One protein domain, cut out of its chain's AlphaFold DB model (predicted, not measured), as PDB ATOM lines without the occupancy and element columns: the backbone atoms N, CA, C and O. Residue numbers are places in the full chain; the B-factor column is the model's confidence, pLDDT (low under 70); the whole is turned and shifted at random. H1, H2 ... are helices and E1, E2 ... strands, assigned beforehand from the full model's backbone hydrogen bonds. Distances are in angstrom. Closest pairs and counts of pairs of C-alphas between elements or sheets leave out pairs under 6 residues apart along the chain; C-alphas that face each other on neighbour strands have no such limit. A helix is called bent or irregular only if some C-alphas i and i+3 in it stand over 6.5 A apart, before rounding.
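What this domain is: This is residues 459 to 589 of the 589 residues of the protein "Tryptophan halogenase" of Myxococcus xanthus (UniProt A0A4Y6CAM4). Picture a larger lobe and, well away from it, a small head of three short helices, H1, H2 and H3, joined to the lobe by the long link from E2 and the shorter link to E3. In the larger lobe H6 packs along the edge strand E4 of the antiparallel sheet E2 E3 E4, while H4, H5 and the small antiparallel sheet E1 E5 lie round the rest of H6, with few contacts between them. The printed part has 131 residues with six named helices and five named strands, in the order E1 E2 H1 H2 H3 E3 E4 H4 H5 H6 E5; the class is mixed, helices and strands. The whole is loose, with a radius of gyration of the C-alphas of 18.3 A, and spans 61 by 30 by 23 A, the head making the length.

How they stand to each other: Begin at E1, residues 466 to 469, antiparallel to E5, residues 585 to 588, at 149 degrees; N 468 and O 586 are 3.2 A apart, within hydrogen-bond range. Residues 466 to 467 of E1 also pair, antiparallel, with residues 559 to 560. Next look at E2, residues 473 to 480, which bends by 70 degrees at residue 477. Its neighbour is E3, residues 524 to 531, antiparallel at 153 degrees, with N 476 and O 528 2.9 A apart. Beyond the long link from E2 come H1, residues 498 to 501, H2, residues 503 to 506, and H3, residues 509 to 515. H2 and H3 touch only at the corner, closest at the C-alphas of Tyr 505 and His 512, 5.1 A; H1 and H3 are near each other, with 5 pairs of C-alphas within 10 A. H3 is irregular: C-alphas 511 and 514 are 7.5 A apart. E3 forms a hairpin with E4, residues 540 to 543, at 157 degrees, with N 527 and O 542 2.8 A apart. The sheet E2 E3 E4 is only just strongly twisted, its C-alphas up to 4.0 A off the best plane. H4, residues 546 to 555, only just misses being on this sheet, with 4 pairs of C-alphas within 10 A; the closest C-alphas of E1 and H4 are those of Gln 468 and Leu 555, 5.3 A. H5, residues 561 to 566, comes closest to E1 at the C-alphas of Tyr 561 and Val 467, 5.9 A. H6, residues 570 to 581, is on the sheet at a height of 9.1 A, over E4 and along the strands at 5 degrees on the local plane; the closest C-alphas are those of Ile 542 and Leu 575, 6.4 A. H4 and H6 are close but not clearly touching, at the C-alphas of Asn 548 and Glu 572, 6.9 A. H5 and H6 are also close but not clearly touching, at those of Leu 565 and Arg 573, 6.4 A. Every O i to N i+4 pair is within hydrogen-bond range in H5 and H6, 5 of 6 in H4, and 1 of 3 in H3, where 1 of 4 O i to N i+3 pairs is; H1 and H2 are too short for an i+4 pair.

Where its parts are: Find C-alpha 466 at (-29.683, 36.701, -7.119), where E1 begins. E2 runs 19.5 A from Val 473 to Thr 480, and E3 22.4 A from Ser 524 to Phe 531. E1, E4 and E5 measure 10.6, 10.7 and 9.6 A. Look for H3 at C-alpha 509, (-7.972, -5.435, -32.175); it spans 9.9 A, while H1 and H2 span 5.8 and 5.9 A. H4 runs 15.1 A, H5 8.7 A and H6 16.7 A. E5 ends at C-alpha 588, (-33.891, 36.069, -4.334).

The domain as a whole: The two C-alphas farthest apart are those of Gln 511 and Gln 589, 61.3 A, and residue 589 is the chain's last. The printed part has no cut. The link from E2 to H1, residues 481 to 497, is the one long link. The mean pLDDT of the printed part is 81.2; look for values under 70 at residues 483 to 498, 546, 570 and 589.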
ATOM      1  N   LEU A 459     -38.276  27.972 -14.867       85.00
ATOM      2  CA  LEU A 459     -37.479  28.042 -13.642       85.00
ATOM      3  C   LEU A 459     -36.232  28.918 -13.796       85.00
ATOM      4  O   LEU A 459     -35.646  29.298 -12.784       85.00
ATOM      5  N   ARG A 460     -35.812  29.225 -15.031       87.00
ATOM      6  CA  ARG A 460     -34.589  29.980 -15.298       87.00
ATOM      7  C   ARG A 460     -34.720  31.404 -14.731       87.00
ATOM      8  O   ARG A 460     -35.607  32.142 -15.160       87.00
ATOM      9  N   PRO A 461     -33.857  31.804 -13.782       89.44
ATOM     10  CA  PRO A 461     -33.858  33.161 -13.242       89.44
ATOM     11  C   PRO A 461     -33.475  34.195 -14.310       89.44
ATOM     12  O   PRO A 461     -32.778  33.865 -15.272       89.44
ATOM     13  N   ALA A 462     -33.883  35.453 -14.113       90.31
ATOM     14  CA  ALA A 462     -33.338  36.577 -14.875       90.31
ATOM     15  C   ALA A 462     -31.832  36.737 -14.598       90.31
ATOM     16  O   ALA A 462     -31.355  36.363 -13.526       90.31
ATOM     17  N   ASP A 463     -31.079  37.303 -15.545       90.44
ATOM     18  CA  ASP A 463     -29.614  37.400 -15.446       90.44
ATOM     19  C   ASP A 463     -29.133  38.182 -14.209       90.44
ATOM     20  O   ASP A 463     -28.071  37.886 -13.658       90.44
ATOM     21  N   ASP A 464     -29.909  39.163 -13.758       91.69
ATOM     22  CA  ASP A 464     -29.647  39.988 -12.580       91.69
ATOM     23  C   ASP A 464     -30.234  39.414 -11.281       91.69
ATOM     24  O   ASP A 464     -29.859  39.862 -10.195       91.69
ATOM     25  N   ALA A 465     -31.096  38.394 -11.365       92.75
ATOM     26  CA  ALA A 465     -31.672  37.753 -10.194       92.75
ATOM     27  C   ALA A 465     -30.577  37.084  -9.357       92.75
ATOM     28  O   ALA A 465     -29.715  36.359  -9.870       92.75
ATOM     29  N   LEU A 466     -30.627  37.306  -8.044       93.31
ATOM     30  CA  LEU A 466     -29.683  36.701  -7.119       93.31
ATOM     31  C   LEU A 466     -30.092  35.253  -6.846       93.31
ATOM     32  O   LEU A 466     -31.201  34.975  -6.396       93.31
ATOM     33  N   VAL A 467     -29.177  34.321  -7.078       92.56
ATOM     34  CA  VAL A 467     -29.347  32.899  -6.782       92.56
ATOM     35  C   VAL A 467     -28.385  32.448  -5.697       92.56
ATOM     36  O   VAL A 467     -27.271  32.955  -5.575       92.56
ATOM     37  N   GLN A 468     -28.820  31.469  -4.914       92.12
ATOM     38  CA  GLN A 468     -27.977  30.715  -3.989       92.12
ATOM     39  C   GLN A 468     -28.595  29.338  -3.740       92.12
ATOM     40  O   GLN A 468     -29.778  29.126  -4.023       92.12
ATOM     41  N   LEU A 469     -27.833  28.409  -3.164       93.19
ATOM     42  CA  LEU A 469     -28.405  27.145  -2.699       93.19
ATOM     43  C   LEU A 469     -29.452  27.390  -1.604       93.19
ATOM     44  O   LEU A 469     -29.332  28.309  -0.787       93.19
ATOM     45  N   MET A 470     -30.488  26.556  -1.578       92.81
ATOM     46  CA  MET A 470     -31.437  26.539  -0.468       92.81
ATOM     47  C   MET A 470     -30.704  26.193   0.850       92.81
ATOM     48  O   MET A 470     -29.784  25.377   0.831       92.81
ATOM     49  N   PRO A 471     -31.080  26.766   2.012       91.19
ATOM     50  CA  PRO A 471     -30.339  26.557   3.269       91.19
ATOM     51  C   PRO A 471     -30.249  25.094   3.740       91.19
ATOM     52  O   PRO A 471     -29.269  24.699   4.386       91.19
ATOM     53  N   ASN A 472     -31.271  24.300   3.413       93.56
ATOM     54  CA  ASN A 472     -31.362  22.864   3.673       93.56
ATOM     55  C   ASN A 472     -30.688  22.009   2.586       93.56
ATOM     56  O   ASN A 472     -30.646  20.794   2.727       93.56
ATOM     57  N   VAL A 473     -30.126  22.600   1.527       93.12
ATOM     58  CA  VAL A 473     -29.333  21.856   0.542       93.12
ATOM     59  C   VAL A 473     -27.896  21.754   1.026       93.12
ATOM     60  O   VAL A 473     -27.214  22.756   1.259       93.12
ATOM     61  N   LYS A 474     -27.424  20.520   1.171       92.00
ATOM     62  CA  LYS A 474     -26.044  20.185   1.526       92.00
ATOM     63  C   LYS A 474     -25.386  19.453   0.369       92.00
ATOM     64  O   LYS A 474     -26.052  19.002  -0.558       92.00
ATOM     65  N   PHE A 475     -24.067  19.309   0.438       91.69
ATOM     66  CA  PHE A 475     -23.337  18.445  -0.478       91.69
ATOM     67  C   PHE A 475     -22.349  17.546   0.262       91.69
ATOM     68  O   PHE A 475     -21.842  17.891   1.330       91.69
ATOM     69  N   ARG A 476     -22.064  16.378  -0.317       91.62
ATOM     70  CA  ARG A 476     -21.079  15.410   0.185       91.62
ATOM     71  C   ARG A 476     -20.172  14.924  -0.939       91.62
ATOM     72  O   ARG A 476     -20.590  14.867  -2.094       91.62
ATOM     73  N   LYS A 477     -18.940  14.544  -0.593       92.94
ATOM     74  CA  LYS A 477     -18.064  13.801  -1.508       92.94
ATOM     75  C   LYS A 477     -18.570  12.368  -1.639       92.94
ATOM     76  O   LYS A 477     -18.879  11.732  -0.631       92.94
ATOM     77  N   SER A 478     -18.620  11.881  -2.865       94.19
ATOM     78  CA  SER A 478     -19.041  10.528  -3.204       94.19
ATOM     79  C   SER A 478     -18.291  10.046  -4.450       94.19
ATOM     80  O   SER A 478     -17.263  10.616  -4.831       94.19
ATOM     81  N   VAL A 479     -18.790   8.981  -5.057       93.12
ATOM     82  CA  VAL A 479     -18.338   8.406  -6.316       93.12
ATOM     83  C   VAL A 479     -19.531   8.181  -7.249       93.12
ATOM     84  O   VAL A 479     -20.675   8.118  -6.799       93.12
ATOM     85  N   THR A 480     -19.266   8.083  -8.548       89.19
ATOM     86  CA  THR A 480     -20.255   7.846  -9.610       89.19
ATOM     87  C   THR A 480     -19.693   6.901 -10.672       89.19
ATOM     88  O   THR A 480     -18.479   6.698 -10.764       89.19
ATOM     89  N   LEU A 481     -20.587   6.326 -11.475       81.88
ATOM     90  CA  LEU A 481     -20.250   5.567 -12.686       81.88
ATOM     91  C   LEU A 481     -20.004   6.469 -13.903       81.88
ATOM     92  O   LEU A 481     -19.607   5.974 -14.952       81.88
ATOM     93  N   GLU A 482     -20.267   7.771 -13.781       73.12
ATOM     94  CA  GLU A 482     -20.062   8.738 -14.858       73.12
ATOM     95  C   GLU A 482     -18.575   8.989 -15.136       73.12
ATOM     96  O   GLU A 482     -17.726   9.005 -14.235       73.12
ATOM     97  N   HIS A 483     -18.281   9.235 -16.410       64.06
ATOM     98  CA  HIS A 483     -16.983   9.677 -16.905       64.06
ATOM     99  C   HIS A 483     -17.028  11.183 -17.223       64.06
ATOM    100  O   HIS A 483     -18.126  11.720 -17.398       64.06
ATOM    101  N   PRO A 484     -15.879  11.893 -17.209       54.62
ATOM    102  CA  PRO A 484     -15.808  13.323 -17.515       54.62
ATOM    103  C   PRO A 484     -16.617  13.696 -18.757       54.62
ATOM    104  O   PRO A 484     -16.457  13.097 -19.806       54.62
ATOM    105  N   ILE A 485     -17.494  14.696 -18.645       45.28
ATOM    106  CA  ILE A 485     -18.032  15.359 -19.835       45.28
ATOM    107  C   ILE A 485     -16.915  16.271 -20.307       45.28
ATOM    108  O   ILE A 485     -16.531  17.191 -19.581       45.28
ATOM    109  N   ALA A 486     -16.342  15.984 -21.464       43.06
ATOM    110  CA  ALA A 486     -15.239  16.785 -21.942       43.06
ATOM    111  C   ALA A 486     -15.717  18.152 -22.471       43.06
ATOM    112  O   ALA A 486     -16.802  18.284 -23.039       43.06
ATOM    113  N   ASP A 487     -14.905  19.187 -22.247       39.22
ATOM    114  CA  ASP A 487     -15.322  20.592 -22.353       39.22
ATOM    115  C   ASP A 487     -15.288  21.172 -23.787       39.22
ATOM    116  O   ASP A 487     -15.661  22.332 -23.980       39.22
ATOM    117  N   SER A 488     -14.883  20.411 -24.815       42.09
ATOM    118  CA  SER A 488     -14.850  20.887 -26.209       42.09
ATOM    119  C   SER A 488     -15.562  19.955 -27.193       42.09
ATOM    120  O   SER A 488     -15.706  18.763 -26.953       42.09
ATOM    121  N   ALA A 489     -16.007  20.496 -28.336       38.91
ATOM    122  CA  ALA A 489     -16.638  19.720 -29.411       38.91
ATOM    123  C   ALA A 489     -15.695  18.695 -30.069       38.91
ATOM    124  O   ALA A 489     -16.172  17.714 -30.637       38.91
ATOM    125  N   GLU A 490     -14.382  18.906 -29.964       39.31
ATOM    126  CA  GLU A 490     -13.349  17.935 -30.344       39.31
ATOM    127  C   GLU A 490     -13.155  16.866 -29.255       39.31
ATOM    128  O   GLU A 490     -12.769  15.745 -29.574       39.31
ATOM    129  N   ASP A 491     -13.530  17.171 -28.006       39.75
ATOM    130  CA  ASP A 491     -13.483  16.252 -26.870       39.75
ATOM    131  C   ASP A 491     -14.824  15.536 -26.570       39.75
ATOM    132  O   ASP A 491     -14.853  14.655 -25.715       39.75
ATOM    133  N   LYS A 492     -15.934  15.849 -27.267       41.88
ATOM    134  CA  LYS A 492     -17.317  15.311 -27.074       41.88
ATOM    135  C   LYS A 492     -17.488  13.783 -27.268       41.88
ATOM    136  O   LYS A 492     -18.571  13.290 -27.572       41.88
ATOM    137  N   LEU A 493     -16.433  12.997 -27.107       40.53
ATOM    138  CA  LEU A 493     -16.360  11.578 -27.433       40.53
ATOM    139  C   LEU A 493     -16.558  10.620 -26.253       40.53
ATOM    140  O   LEU A 493     -16.468   9.407 -26.434       40.53
ATOM    141  N   ASP A 494     -16.915  11.126 -25.076       39.78
ATOM    142  CA  ASP A 494     -16.779  10.395 -23.810       39.78
ATOM    143  C   ASP A 494     -17.928   9.428 -23.444       39.78
ATOM    144  O   ASP A 494     -18.179   9.124 -22.279       39.78
ATOM    145  N   ALA A 495     -18.637   8.891 -24.441       43.09
ATOM    146  CA  ALA A 495     -19.675   7.881 -24.203       43.09
ATOM    147  C   ALA A 495     -19.661   6.678 -25.162       43.09
ATOM    148  O   ALA A 495     -20.303   5.647 -24.897       43.09
ATOM    149  N   ARG A 496     -18.855   6.739 -26.230       54.06
ATOM    150  CA  ARG A 496     -18.512   5.561 -27.039       54.06
ATOM    151  C   ARG A 496     -17.368   4.803 -26.353       54.06
ATOM    152  O   ARG A 496     -16.583   5.408 -25.630       54.06
ATOM    153  N   PRO A 497     -17.253   3.474 -26.531       59.91
ATOM    154  CA  PRO A 497     -16.053   2.768 -26.088       59.91
ATOM    155  C   PRO A 497     -14.812   3.467 -26.660       59.91
ATOM    156  O   PRO A 497     -14.796   3.753 -27.853       59.91
ATOM    157  N   GLN A 498     -13.774   3.713 -25.854       66.12
ATOM    158  CA  GLN A 498     -12.587   4.472 -26.295       66.12
ATOM    159  C   GLN A 498     -11.904   3.870 -27.538       66.12
ATOM    160  O   GLN A 498     -11.243   4.567 -28.304       66.12
ATOM    161  N   ALA A 499     -12.144   2.580 -27.802       75.12
ATOM    162  CA  ALA A 499     -11.755   1.883 -29.027       75.12
ATOM    163  C   ALA A 499     -12.164   2.635 -30.302       75.12
ATOM    164  O   ALA A 499     -11.506   2.540 -31.333       75.12
ATOM    165  N   PHE A 500     -13.275   3.368 -30.260       77.00
ATOM    166  CA  PHE A 500     -13.835   4.071 -31.405       77.00
ATOM    167  C   PHE A 500     -12.981   5.253 -31.845       77.00
ATOM    168  O   PHE A 500     -13.128   5.673 -32.988       77.00
ATOM    169  N   ASP A 501     -12.057   5.726 -31.013       78.38
ATOM    170  CA  ASP A 501     -11.111   6.790 -31.363       78.38
ATOM    171  C   ASP A 501      -9.735   6.306 -31.743       78.38
ATOM    172  O   ASP A 501      -8.954   7.033 -32.351       78.38
ATOM    173  N   HIS A 502      -9.494   5.029 -31.507       85.25
ATOM    174  CA  HIS A 502      -8.288   4.368 -31.921       85.25
ATOM    175  C   HIS A 502      -8.507   3.681 -33.275       85.25
ATOM    176  O   HIS A 502      -8.775   2.487 -33.337       85.25
ATOM    177  N   GLY A 503      -8.359   4.407 -34.385       89.50
ATOM    178  CA  GLY A 503      -8.508   3.851 -35.743       89.50
ATOM    179  C   GLY A 503      -7.809   2.494 -35.963       89.50
ATOM    180  O   GLY A 503      -8.503   1.518 -36.269       89.50
ATOM    181  N   PRO A 504      -6.491   2.376 -35.691       93.50
ATOM    182  CA  PRO A 504      -5.747   1.124 -35.887       93.50
ATOM    183  C   PRO A 504      -6.271  -0.091 -35.100       93.50
ATOM    184  O   PRO A 504      -6.105  -1.229 -35.540       93.50
ATOM    185  N   TYR A 505      -6.986   0.119 -33.984       92.88
ATOM    186  CA  TYR A 505      -7.612  -0.971 -33.229       92.88
ATOM    187  C   TYR A 505      -8.600  -1.756 -34.093       92.88
ATOM    188  O   TYR A 505      -8.708  -2.969 -33.963       92.88
ATOM    189  N   TRP A 506      -9.292  -1.102 -35.024       92.75
ATOM    190  CA  TRP A 506     -10.278  -1.767 -35.872       92.75
ATOM    191  C   TRP A 506      -9.656  -2.593 -37.001       92.75
ATOM    192  O   TRP A 506     -10.348  -3.417 -37.596       92.75
ATOM    193  N   GLU A 507      -8.367  -2.443 -37.290       92.56
ATOM    194  CA  GLU A 507      -7.662  -3.358 -38.192       92.56
ATOM    195  C   GLU A 507      -7.085  -4.550 -37.439       92.56
ATOM    196  O   GLU A 507      -7.213  -5.681 -37.907       92.56
ATOM    197  N   SER A 508      -6.520  -4.306 -36.253       91.50
ATOM    198  CA  SER A 508      -5.876  -5.333 -35.430       91.50
ATOM    199  C   SER A 508      -6.261  -5.205 -33.946       91.50
ATOM    200  O   SER A 508      -5.439  -4.750 -33.144       91.50
ATOM    201  N   PRO A 509      -7.482  -5.629 -33.543       91.75
ATOM    202  CA  PRO A 509      -7.972  -5.435 -32.175       91.75
ATOM    203  C   PRO A 509      -7.054  -6.015 -31.103       91.75
ATOM    204  O   PRO A 509      -6.818  -5.374 -30.087       91.75
ATOM    205  N   GLU A 510      -6.491  -7.201 -31.348       87.56
ATOM    206  CA  GLU A 510      -5.614  -7.881 -30.392       87.56
ATOM    207  C   GLU A 510      -4.289  -7.140 -30.175       87.56
ATOM    208  O   GLU A 510      -3.799  -7.082 -29.049       87.56
ATOM    209  N   GLN A 511      -3.728  -6.537 -31.230       90.38
ATOM    210  CA  GLN A 511      -2.454  -5.815 -31.151       90.38
ATOM    211  C   GLN A 511      -2.612  -4.503 -30.377       90.38
ATOM    212  O   GLN A 511      -1.800  -4.204 -29.506       90.38
ATOM    213  N   HIS A 512      -3.698  -3.773 -30.627       90.81
ATOM    214  CA  HIS A 512      -3.952  -2.457 -30.030       90.81
ATOM    215  C   HIS A 512      -4.840  -2.502 -28.775       90.81
ATOM    216  O   HIS A 512      -5.180  -1.463 -28.218       90.81
ATOM    217  N   ALA A 513      -5.226  -3.688 -28.286       87.00
ATOM    218  CA  ALA A 513      -6.125  -3.826 -27.133       87.00
ATOM    219  C   ALA A 513      -5.622  -3.099 -25.874       87.00
ATOM    220  O   ALA A 513      -6.419  -2.621 -25.073       87.00
ATOM    221  N   HIS A 514      -4.302  -3.031 -25.697       85.06
ATOM    222  CA  HIS A 514      -3.646  -2.397 -24.556       85.06
ATOM    223  C   HIS A 514      -3.606  -0.860 -24.640       85.06
ATOM    224  O   HIS A 514      -3.346  -0.206 -23.632       85.06
ATOM    225  N   GLU A 515      -3.867  -0.291 -25.818       83.44
ATOM    226  CA  GLU A 515      -3.855   1.155 -26.087       83.44
ATOM    227  C   GLU A 515      -5.229   1.798 -25.847       83.44
ATOM    228  O   GLU A 515      -5.365   3.019 -25.826       83.44
ATOM    229  N   VAL A 516      -6.259   0.976 -25.645       79.31
ATOM    230  CA  VAL A 516      -7.643   1.401 -25.453       79.31
ATOM    231  C   VAL A 516      -8.029   1.243 -23.987       79.31
ATOM    232  O   VAL A 516      -7.966   0.137 -23.445       79.31
ATOM    233  N   ALA A 517      -8.486   2.315 -23.331       76.50
ATOM    234  CA  ALA A 517      -8.997   2.176 -21.971       76.50
ATOM    235  C   ALA A 517     -10.428   1.596 -21.965       76.50
ATOM    236  O   ALA A 517     -11.190   1.755 -22.927       76.50
ATOM    237  N   PRO A 518     -10.807   0.892 -20.882       74.06
ATOM    238  CA  PRO A 518     -12.118   0.272 -20.784       74.06
ATOM    239  C   PRO A 518     -13.217   1.331 -20.726       74.06
ATOM    240  O   PRO A 518     -13.030   2.401 -20.147       74.06
ATOM    241  N   ARG A 519     -14.398   0.992 -21.249       74.00
ATOM    242  CA  ARG A 519     -15.559   1.891 -21.237       74.00
ATOM    243  C   ARG A 519     -15.980   2.294 -19.828       74.00
ATOM    244  O   ARG A 519     -16.347   3.437 -19.620       74.00
ATOM    245  N   PHE A 520     -15.951   1.342 -18.897       77.81
ATOM    246  CA  PHE A 520     -16.158   1.600 -17.477       77.81
ATOM    247  C   PHE A 520     -14.883   1.244 -16.720       77.81
ATOM    248  O   PHE A 520     -14.444   0.091 -16.717       77.81
ATOM    249  N   GLY A 521     -14.281   2.264 -16.113       75.94
ATOM    250  CA  GLY A 521     -13.063   2.157 -15.317       75.94
ATOM    251  C   GLY A 521     -13.348   1.941 -13.830       75.94
ATOM    252  O   GLY A 521     -14.179   1.127 -13.437       75.94
ATOM    253  N   ARG A 522     -12.628   2.671 -12.977       83.88
ATOM    254  CA  ARG A 522     -12.942   2.760 -11.542       83.88
ATOM    255  C   ARG A 522     -14.023   3.824 -11.313       83.88
ATOM    256  O   ARG A 522     -14.113   4.735 -12.134       83.88
ATOM    257  N   PRO A 523     -14.783   3.754 -10.205       89.81
ATOM    258  CA  PRO A 523     -15.701   4.821  -9.830       89.81
ATOM    259  C   PRO A 523     -15.010   6.187  -9.809       89.81
ATOM    260  O   PRO A 523     -13.931   6.338  -9.226       89.81
ATOM    261  N   SER A 524     -15.638   7.177 -10.436       87.38
ATOM    262  CA  SER A 524     -15.120   8.541 -10.513       87.38
ATOM    263  C   SER A 524     -15.523   9.323  -9.263       87.38
ATOM    264  O   SER A 524     -16.691   9.270  -8.879       87.38
ATOM    265  N   PRO A 525     -14.621  10.089  -8.625       90.31
ATOM    266  CA  PRO A 525     -14.996  10.977  -7.528       90.31
ATOM    267  C   PRO A 525     -16.022  12.024  -7.974       90.31
ATOM    268  O   PRO A 525     -15.882  12.623  -9.042       90.31
ATOM    269  N   CYS A 526     -17.023  12.297  -7.142       90.88
ATOM    270  CA  CYS A 526     -18.059  13.290  -7.411       90.88
ATOM    271  C   CYS A 526     -18.480  14.056  -6.150       90.88
ATOM    272  O   CYS A 526     -18.104  13.728  -5.019       90.88
ATOM    273  N   LEU A 527     -19.273  15.102  -6.360       91.75
ATOM    274  CA  LEU A 527     -20.083  15.743  -5.334       91.75
ATOM    275  C   LEU A 527     -21.543  15.382  -5.556       91.75
ATOM    276  O   LEU A 527     -22.007  15.400  -6.694       91.75
ATOM    277  N   ARG A 528     -22.264  15.136  -4.464       92.56
ATOM    278  CA  ARG A 528     -23.718  14.950  -4.460       92.56
ATOM    279  C   ARG A 528     -24.376  16.017  -3.612       92.56
ATOM    280  O   ARG A 528     -24.056  16.111  -2.428       92.56
ATOM    281  N   PHE A 529     -25.278  16.775  -4.215       93.06
ATOM    282  CA  PHE A 529     -26.166  17.736  -3.574       93.06
ATOM    283  C   PHE A 529     -27.472  17.045  -3.202       93.06
ATOM    284  O   PHE A 529     -27.984  16.251  -3.988       93.06
ATOM    285  N   TYR A 530     -27.986  17.326  -2.011       92.75
ATOM    286  CA  TYR A 530     -29.188  16.702  -1.462       92.75
ATOM    287  C   TYR A 530     -29.879  17.648  -0.478       92.75
ATOM    288  O   TYR A 530     -29.237  18.537   0.088       92.75
ATOM    289  N   PHE A 531     -31.176  17.441  -0.260       94.06
ATOM    290  CA  PHE A 531     -31.913  18.095   0.821       94.06
ATOM    291  C   PHE A 531     -31.666  17.359   2.143       94.06
ATOM    292  O   PHE A 531     -31.842  16.147   2.221       94.06
ATOM    293  N   GLU A 532     -31.258  18.082   3.184       93.62
ATOM    294  CA  GLU A 532     -30.989  17.549   4.530       93.62
ATOM    295  C   GLU A 532     -32.240  16.944   5.190       93.62
ATOM    296  O   GLU A 532     -32.139  16.013   5.982       93.62
ATOM    297  N   ASP A 533     -33.414  17.456   4.829       92.50
ATOM    298  CA  ASP A 533     -34.747  17.044   5.272       92.50
ATOM    299  C   ASP A 533     -35.503  16.189   4.232       92.50
ATOM    300  O   ASP A 533     -36.692  15.917   4.408       92.50
ATOM    301  N   GLY A 534     -34.833  15.772   3.150       87.44
ATOM    302  CA  GLY A 534     -35.422  15.018   2.040       87.44
ATOM    303  C   GLY A 534     -34.944  13.568   1.929       87.44
ATOM    304  O   GLY A 534     -34.279  13.029   2.813       87.44
ATOM    305  N   ASP A 535     -35.289  12.930   0.808       83.38
ATOM    306  CA  ASP A 535     -34.767  11.609   0.452       83.38
ATOM    307  C   ASP A 535     -33.254  11.714   0.150       83.38
ATOM    308  O   ASP A 535     -32.866  12.447  -0.765       83.38
ATOM    309  N   PRO A 536     -32.376  10.996   0.878       75.25
ATOM    310  CA  PRO A 536     -30.927  11.060   0.677       75.25
ATOM    311  C   PRO A 536     -30.452  10.507  -0.676       75.25
ATOM    312  O   PRO A 536     -29.289  10.745  -1.041       75.25
ATOM    313  N   GLN A 537     -31.313   9.775  -1.393       76.56
ATOM    314  CA  GLN A 537     -31.072   9.285  -2.748       76.56
ATOM    315  C   GLN A 537     -31.536  10.276  -3.827       76.56
ATOM    316  O   GLN A 537     -31.025  10.220  -4.948       76.56
ATOM    317  N   ASP A 538     -32.414  11.234  -3.504       83.75
ATOM    318  CA  ASP A 538     -32.788  12.308  -4.429       83.75
ATOM    319  C   ASP A 538     -31.670  13.355  -4.509       83.75
ATOM    320  O   ASP A 538     -31.658  14.380  -3.821       83.75
ATOM    321  N   THR A 539     -30.668  13.043  -5.331       89.06
ATOM    322  CA  THR A 539     -29.436  13.822  -5.424       89.06
ATOM    323  C   THR A 539     -29.199  14.392  -6.814       89.06
ATOM    324  O   THR A 539     -29.545  13.794  -7.833       89.06
ATOM    325  N   VAL A 540     -28.541  15.550  -6.854       87.12
ATOM    326  CA  VAL A 540     -27.908  16.087  -8.064       87.12
ATOM    327  C   VAL A 540     -26.407  15.901  -7.921       87.12
ATOM    328  O   VAL A 540     -25.851  16.182  -6.860       87.12
ATOM    329  N   ARG A 541     -25.729  15.436  -8.970       88.81
ATOM    330  CA  ARG A 541     -24.293  15.143  -8.917       88.81
ATOM    331  C   ARG A 541     -23.495  15.896  -9.973       88.81
ATOM    332  O   ARG A 541     -24.014  16.243 -11.026       88.81
ATOM    333  N   ILE A 542     -22.221  16.116  -9.667       86.44
ATOM    334  CA  ILE A 542     -21.200  16.599 -10.602       86.44
ATOM    335  C   ILE A 542     -19.876  15.902 -10.281       86.44
ATOM    336  O   ILE A 542     -19.553  15.683  -9.111       86.44
ATOM    337  N   LEU A 543     -19.091  15.553 -11.298       84.31
ATOM    338  CA  LEU A 543     -17.756  14.981 -11.102       84.31
ATOM    339  C   LEU A 543     -16.862  15.930 -10.304       84.31
ATOM    340  O   LEU A 543     -16.969  17.141 -10.420       84.31
ATOM    341  N   TRP A 544     -15.978  15.417  -9.455       81.06
ATOM    342  CA  TRP A 544     -15.133  16.272  -8.626       81.06
ATOM    343  C   TRP A 544     -13.859  16.666  -9.376       81.06
ATOM    344  O   TRP A 544     -12.987  15.835  -9.626       81.06
ATOM    345  N   ASN A 545     -13.715  17.958  -9.671       74.69
ATOM    346  CA  ASN A 545     -12.503  18.555 -10.228       74.69
ATOM    347  C   ASN A 545     -12.211  19.917  -9.553       74.69
ATOM    348  O   ASN A 545     -13.010  20.426  -8.763       74.69
ATOM    349  N   ARG A 546     -11.034  20.508  -9.819       67.06
ATOM    350  CA  ARG A 546     -10.664  21.826  -9.264       67.06
ATOM    351  C   ARG A 546     -11.651  22.950  -9.641       67.06
ATOM    352  O   ARG A 546     -11.991  23.698  -8.724       67.06
ATOM    353  N   PRO A 547     -12.122  23.081 -10.900       72.38
ATOM    354  CA  PRO A 547     -13.143  24.067 -11.280       72.38
ATOM    355  C   PRO A 547     -14.348  24.116 -10.330       72.38
ATOM    356  O   PRO A 547     -14.653  25.171  -9.771       72.38
ATOM    357  N   ASN A 548     -14.910  22.953  -9.994       74.44
ATOM    358  CA  ASN A 548     -16.134  22.869  -9.191       74.44
ATOM    359  C   ASN A 548     -15.971  23.413  -7.763       74.44
ATOM    360  O   ASN A 548     -16.937  23.870  -7.153       74.44
ATOM    361  N   SER A 549     -14.748  23.431  -7.222       73.25
ATOM    362  CA  SER A 549     -14.479  24.048  -5.915       73.25
ATOM    363  C   SER A 549     -14.708  25.566  -5.911       73.25
ATOM    364  O   SER A 549     -15.188  26.113  -4.917       73.25
ATOM    365  N   ALA A 550     -14.444  26.244  -7.034       79.44
ATOM    366  CA  ALA A 550     -14.706  27.670  -7.186       79.44
ATOM    367  C   ALA A 550     -16.205  27.951  -7.354       79.44
ATOM    368  O   ALA A 550     -16.708  28.949  -6.835       79.44
ATOM    369  N   LEU A 551     -16.947  27.075  -8.043       83.19
ATOM    370  CA  LEU A 551     -18.407  27.169  -8.101       83.19
ATOM    371  C   LEU A 551     -19.050  27.004  -6.722       83.19
ATOM    372  O   LEU A 551     -19.890  27.818  -6.354       83.19
ATOM    373  N   LEU A 552     -18.627  26.012  -5.935       83.44
ATOM    374  CA  LEU A 552     -19.138  25.822  -4.573       83.44
ATOM    375  C   LEU A 552     -18.941  27.065  -3.696       83.44
ATOM    376  O   LEU A 552     -19.847  27.442  -2.955       83.44
ATOM    377  N   ALA A 553     -17.782  27.723  -3.797       80.94
ATOM    378  CA  ALA A 553     -17.529  28.970  -3.083       80.94
ATOM    379  C   ALA A 553     -18.502  30.080  -3.519       80.94
ATOM    380  O   ALA A 553     -19.065  30.764  -2.665       80.94
ATOM    381  N   ARG A 554     -18.763  30.215  -4.826       84.69
ATOM    382  CA  ARG A 554     -19.734  31.184  -5.367       84.69
ATOM    383  C   ARG A 554     -21.163  30.898  -4.905       84.69
ATOM    384  O   ARG A 554     -21.859  31.821  -4.511       84.69
ATOM    385  N   LEU A 555     -21.574  29.630  -4.881       85.12
ATOM    386  CA  LEU A 555     -22.918  29.206  -4.466       85.12
ATOM    387  C   LEU A 555     -23.190  29.337  -2.957       85.12
ATOM    388  O   LEU A 555     -24.341  29.214  -2.535       85.12
ATOM    389  N   SER A 556     -22.155  29.582  -2.146       81.50
ATOM    390  CA  SER A 556     -22.289  29.788  -0.695       81.50
ATOM    391  C   SER A 556     -22.848  31.164  -0.308       81.50
ATOM    392  O   SER A 556     -23.178  31.386   0.857       81.50
ATOM    393  N   GLN A 557     -22.950  32.087  -1.267       86.50
ATOM    394  CA  GLN A 557     -23.487  33.435  -1.088       86.50
ATOM    395  C   GLN A 557     -24.416  33.782  -2.261       86.50
ATOM    396  O   GLN A 557     -24.271  33.204  -3.338       86.50
ATOM    397  N   PRO A 558     -25.339  34.748  -2.103       91.38
ATOM    398  CA  PRO A 558     -26.116  35.266  -3.224       91.38
ATOM    399  C   PRO A 558     -25.211  35.746  -4.367       91.38
ATOM    400  O   PRO A 558     -24.275  36.514  -4.139       91.38
ATOM    401  N   HIS A 559     -25.493  35.312  -5.595       91.19
ATOM    402  CA  HIS A 559     -24.801  35.746  -6.813       91.19
ATOM    403  C   HIS A 559     -25.794  35.999  -7.943       91.19
ATOM    404  O   HIS A 559     -26.757  35.256  -8.089       91.19
ATOM    405  N   ALA A 560     -25.544  37.016  -8.770       92.94
ATOM    406  CA  ALA A 560     -26.350  37.254  -9.965       92.94
ATOM    407  C   ALA A 560     -26.217  36.071 -10.941       92.94
ATOM    408  O   ALA A 560     -25.102  35.615 -11.223       92.94
ATOM    409  N   TYR A 561     -27.347  35.570 -11.442       91.44
ATOM    410  CA  TYR A 561     -27.412  34.326 -12.209       91.44
ATOM    411  C   TYR A 561     -26.638  34.378 -13.534       91.44
ATOM    412  O   TYR A 561     -25.861  33.468 -13.825       91.44
ATOM    413  N   GLY A 562     -26.779  35.453 -14.310       90.38
ATOM    414  CA  GLY A 562     -26.101  35.627 -15.599       90.38
ATOM    415  C   GLY A 562     -24.571  35.629 -15.464       90.38
ATOM    416  O   GLY A 562     -23.900  34.810 -16.100       90.38
ATOM    417  N   PRO A 563     -23.990  36.477 -14.590       90.75
ATOM    418  CA  PRO A 563     -22.556  36.462 -14.297       90.75
ATOM    419  C   PRO A 563     -22.045  35.123 -13.750       90.75
ATOM    420  O   PRO A 563     -20.948  34.693 -14.112       90.75
ATOM    421  N   LEU A 564     -22.832  34.445 -12.905       89.69
ATOM    422  CA  LEU A 564     -22.496  33.110 -12.408       89.69
ATOM    423  C   LEU A 564     -22.380  32.111 -13.568       89.69
ATOM    424  O   LEU A 564     -21.359  31.432 -13.684       89.69
ATOM    425  N   LEU A 565     -23.387  32.069 -14.445       87.56
ATOM    426  CA  LEU A 565     -23.459  31.160 -15.590       87.56
ATOM    427  C   LEU A 565     -22.328  31.406 -16.600       87.56
ATOM    428  O   LEU A 565     -21.729  30.456 -17.106       87.56
ATOM    429  N   ALA A 566     -21.996  32.671 -16.871       86.31
ATOM    430  CA  ALA A 566     -20.914  33.045 -17.783       86.31
ATOM    431  C   ALA A 566     -19.549  32.499 -17.329       86.31
ATOM    432  O   ALA A 566     -18.737  32.106 -18.164       86.31
ATOM    433  N   GLY A 567     -19.323  32.426 -16.014       83.44
ATOM    434  CA  GLY A 567     -18.108  31.881 -15.409       83.44
ATOM    435  C   GLY A 567     -18.153  30.380 -15.100       83.44
ATOM    436  O   GLY A 567     -17.341  29.934 -14.288       83.44
ATOM    437  N   CYS A 568     -19.115  29.629 -15.639       83.56
ATOM    438  CA  CYS A 568     -19.223  28.177 -15.471       83.56
ATOM    439  C   CYS A 568     -18.761  27.433 -16.733       83.56
ATOM    440  O   CYS A 568     -19.129  27.813 -17.853       83.56
ATOM    441  N   SER A 569     -18.020  26.342 -16.529       78.44
ATOM    442  CA  SER A 569     -17.796  25.277 -17.519       78.44
ATOM    443  C   SER A 569     -19.113  24.615 -17.939       78.44
ATOM    444  O   SER A 569     -20.160  24.853 -17.331       78.44
ATOM    445  N   LEU A 570     -19.091  23.770 -18.974       69.88
ATOM    446  CA  LEU A 570     -20.302  23.087 -19.440       69.88
ATOM    447  C   LEU A 570     -20.903  22.203 -18.337       69.88
ATOM    448  O   LEU A 570     -22.091  22.311 -18.040       69.88
ATOM    449  N   SER A 571     -20.070  21.399 -17.673       71.00
ATOM    450  CA  SER A 571     -20.502  20.526 -16.571       71.00
ATOM    451  C   SER A 571     -21.106  21.300 -15.389       71.00
ATOM    452  O   SER A 571     -22.108  20.882 -14.808       71.00
ATOM    453  N   GLU A 572     -20.555  22.471 -15.070       83.12
ATOM    454  CA  GLU A 572     -21.078  23.368 -14.035       83.12
ATOM    455  C   GLU A 572     -22.419  24.002 -14.429       83.12
ATOM    456  O   GLU A 572     -23.298  24.156 -13.581       83.12
ATOM    457  N   ARG A 573     -22.621  24.335 -15.711       82.75
ATOM    458  CA  ARG A 573     -23.913  24.835 -16.211       82.75
ATOM    459  C   ARG A 573     -24.994  23.765 -16.108       82.75
ATOM    460  O   ARG A 573     -26.069  24.052 -15.586       82.75
ATOM    461  N   VAL A 574     -24.681  22.537 -16.522       77.88
ATOM    462  CA  VAL A 574     -25.590  21.388 -16.388       77.88
ATOM    463  C   VAL A 574     -25.960  21.174 -14.921       77.88
ATOM    464  O   VAL A 574     -27.135  21.007 -14.606       77.88
ATOM    465  N   LEU A 575     -24.993  21.257 -14.000       84.31
ATOM    466  CA  LEU A 575     -25.273  21.187 -12.566       84.31
ATOM    467  C   LEU A 575     -26.275  22.262 -12.121       84.31
ATOM    468  O   LEU A 575     -27.242  21.932 -11.439       84.31
ATOM    469  N   LEU A 576     -26.063  23.531 -12.485       87.12
ATOM    470  CA  LEU A 576     -26.961  24.628 -12.098       87.12
ATOM    471  C   LEU A 576     -28.393  24.403 -12.599       87.12
ATOM    472  O   LEU A 576     -29.350  24.619 -11.855       87.12
ATOM    473  N   GLU A 577     -28.548  23.921 -13.830       84.31
ATOM    474  CA  GLU A 577     -29.854  23.595 -14.407       84.31
ATOM    475  C   GLU A 577     -30.533  22.431 -13.676       84.31
ATOM    476  O   GLU A 577     -31.725  22.500 -13.374       84.31
ATOM    477  N   GLN A 578     -29.781  21.389 -13.313       82.69
ATOM    478  CA  GLN A 578     -30.306  20.276 -12.518       82.69
ATOM    479  C   GLN A 578     -30.716  20.719 -11.106       82.69
ATOM    480  O   GLN A 578     -31.773  20.316 -10.619       82.69
ATOM    481  N   LEU A 579     -29.935  21.593 -10.462       88.81
ATOM    482  CA  LEU A 579     -30.283  22.168  -9.161       88.81
ATOM    483  C   LEU A 579     -31.570  23.006  -9.241       88.81
ATOM    484  O   LEU A 579     -32.400  22.927  -8.336       88.81
ATOM    485  N   LEU A 580     -31.776  23.769 -10.321       88.06
ATOM    486  CA  LEU A 580     -33.028  24.499 -10.564       88.06
ATOM    487  C   LEU A 580     -34.212  23.548 -10.742       88.06
ATOM    488  O   LEU A 580     -35.229  23.716 -10.072       88.06
ATOM    489  N   LEU A 581     -34.076  22.532 -11.599       82.00
ATOM    490  CA  LEU A 581     -35.129  21.540 -11.856       82.00
ATOM    491  C   LEU A 581     -35.553  20.794 -10.589       82.00
ATOM    492  O   LEU A 581     -36.732  20.483 -10.426       82.00
ATOM    493  N   LYS A 582     -34.604  20.544  -9.683       85.50
ATOM    494  CA  LYS A 582     -34.840  19.910  -8.379       85.50
ATOM    495  C   LYS A 582     -35.271  20.886  -7.281       85.50
ATOM    496  O   LYS A 582     -35.456  20.466  -6.145       85.50
ATOM    497  N   GLY A 583     -35.422  22.178  -7.581       89.94
ATOM    498  CA  GLY A 583     -35.804  23.193  -6.593       89.94
ATOM    499  C   GLY A 583     -34.754  23.422  -5.500       89.94
ATOM    500  O   GLY A 583     -35.069  23.946  -4.435       89.94
ATOM    501  N   MET A 584     -33.502  23.031  -5.743       93.25
ATOM    502  CA  MET A 584     -32.390  23.150  -4.795       93.25
ATOM    503  C   MET A 584     -31.781  24.560  -4.760       93.25
ATOM    504  O   MET A 584     -30.930  24.850  -3.916       93.25
ATOM    505  N   MET A 585     -32.215  25.452  -5.653       91.94
ATOM    506  CA  MET A 585     -31.787  26.850  -5.679       91.94
ATOM    507  C   MET A 585     -32.902  27.790  -5.222       91.94
ATOM    508  O   MET A 585     -34.049  27.683  -5.653       91.94
ATOM    509  N   LYS A 586     -32.530  28.773  -4.401       91.06
ATOM    510  CA  LYS A 586     -33.368  29.913  -4.046       91.06
ATOM    511  C   LYS A 586     -33.128  31.047  -5.038       91.06
ATOM    512  O   LYS A 586     -31.989  31.483  -5.193       91.06
ATOM    513  N   ILE A 587     -34.205  31.570  -5.622       89.69
ATOM    514  CA  ILE A 587     -34.196  32.833  -6.369       89.69
ATOM    515  C   ILE A 587     -34.591  33.944  -5.394       89.69
ATOM    516  O   ILE A 587     -35.666  33.905  -4.793       89.69
ATOM    517  N   ILE A 588     -33.692  34.896  -5.179       86.06
ATOM    518  CA  ILE A 588     -33.891  36.069  -4.334       86.06
ATOM    519  C   ILE A 588     -34.293  37.206  -5.275       86.06
ATOM    520  O   ILE A 588     -33.498  37.613  -6.124       86.06
ATOM    521  N   GLN A 589     -35.547  37.637  -5.149       64.94
ATOM    522  CA  GLN A 589     -36.095  38.790  -5.866       64.94
ATOM    523  C   GLN A 589     -35.659  40.104  -5.229       64.94
ATOM    524  O   GLN A 589     -35.568  40.142  -3.977       64.94
TER     525      GLN A 589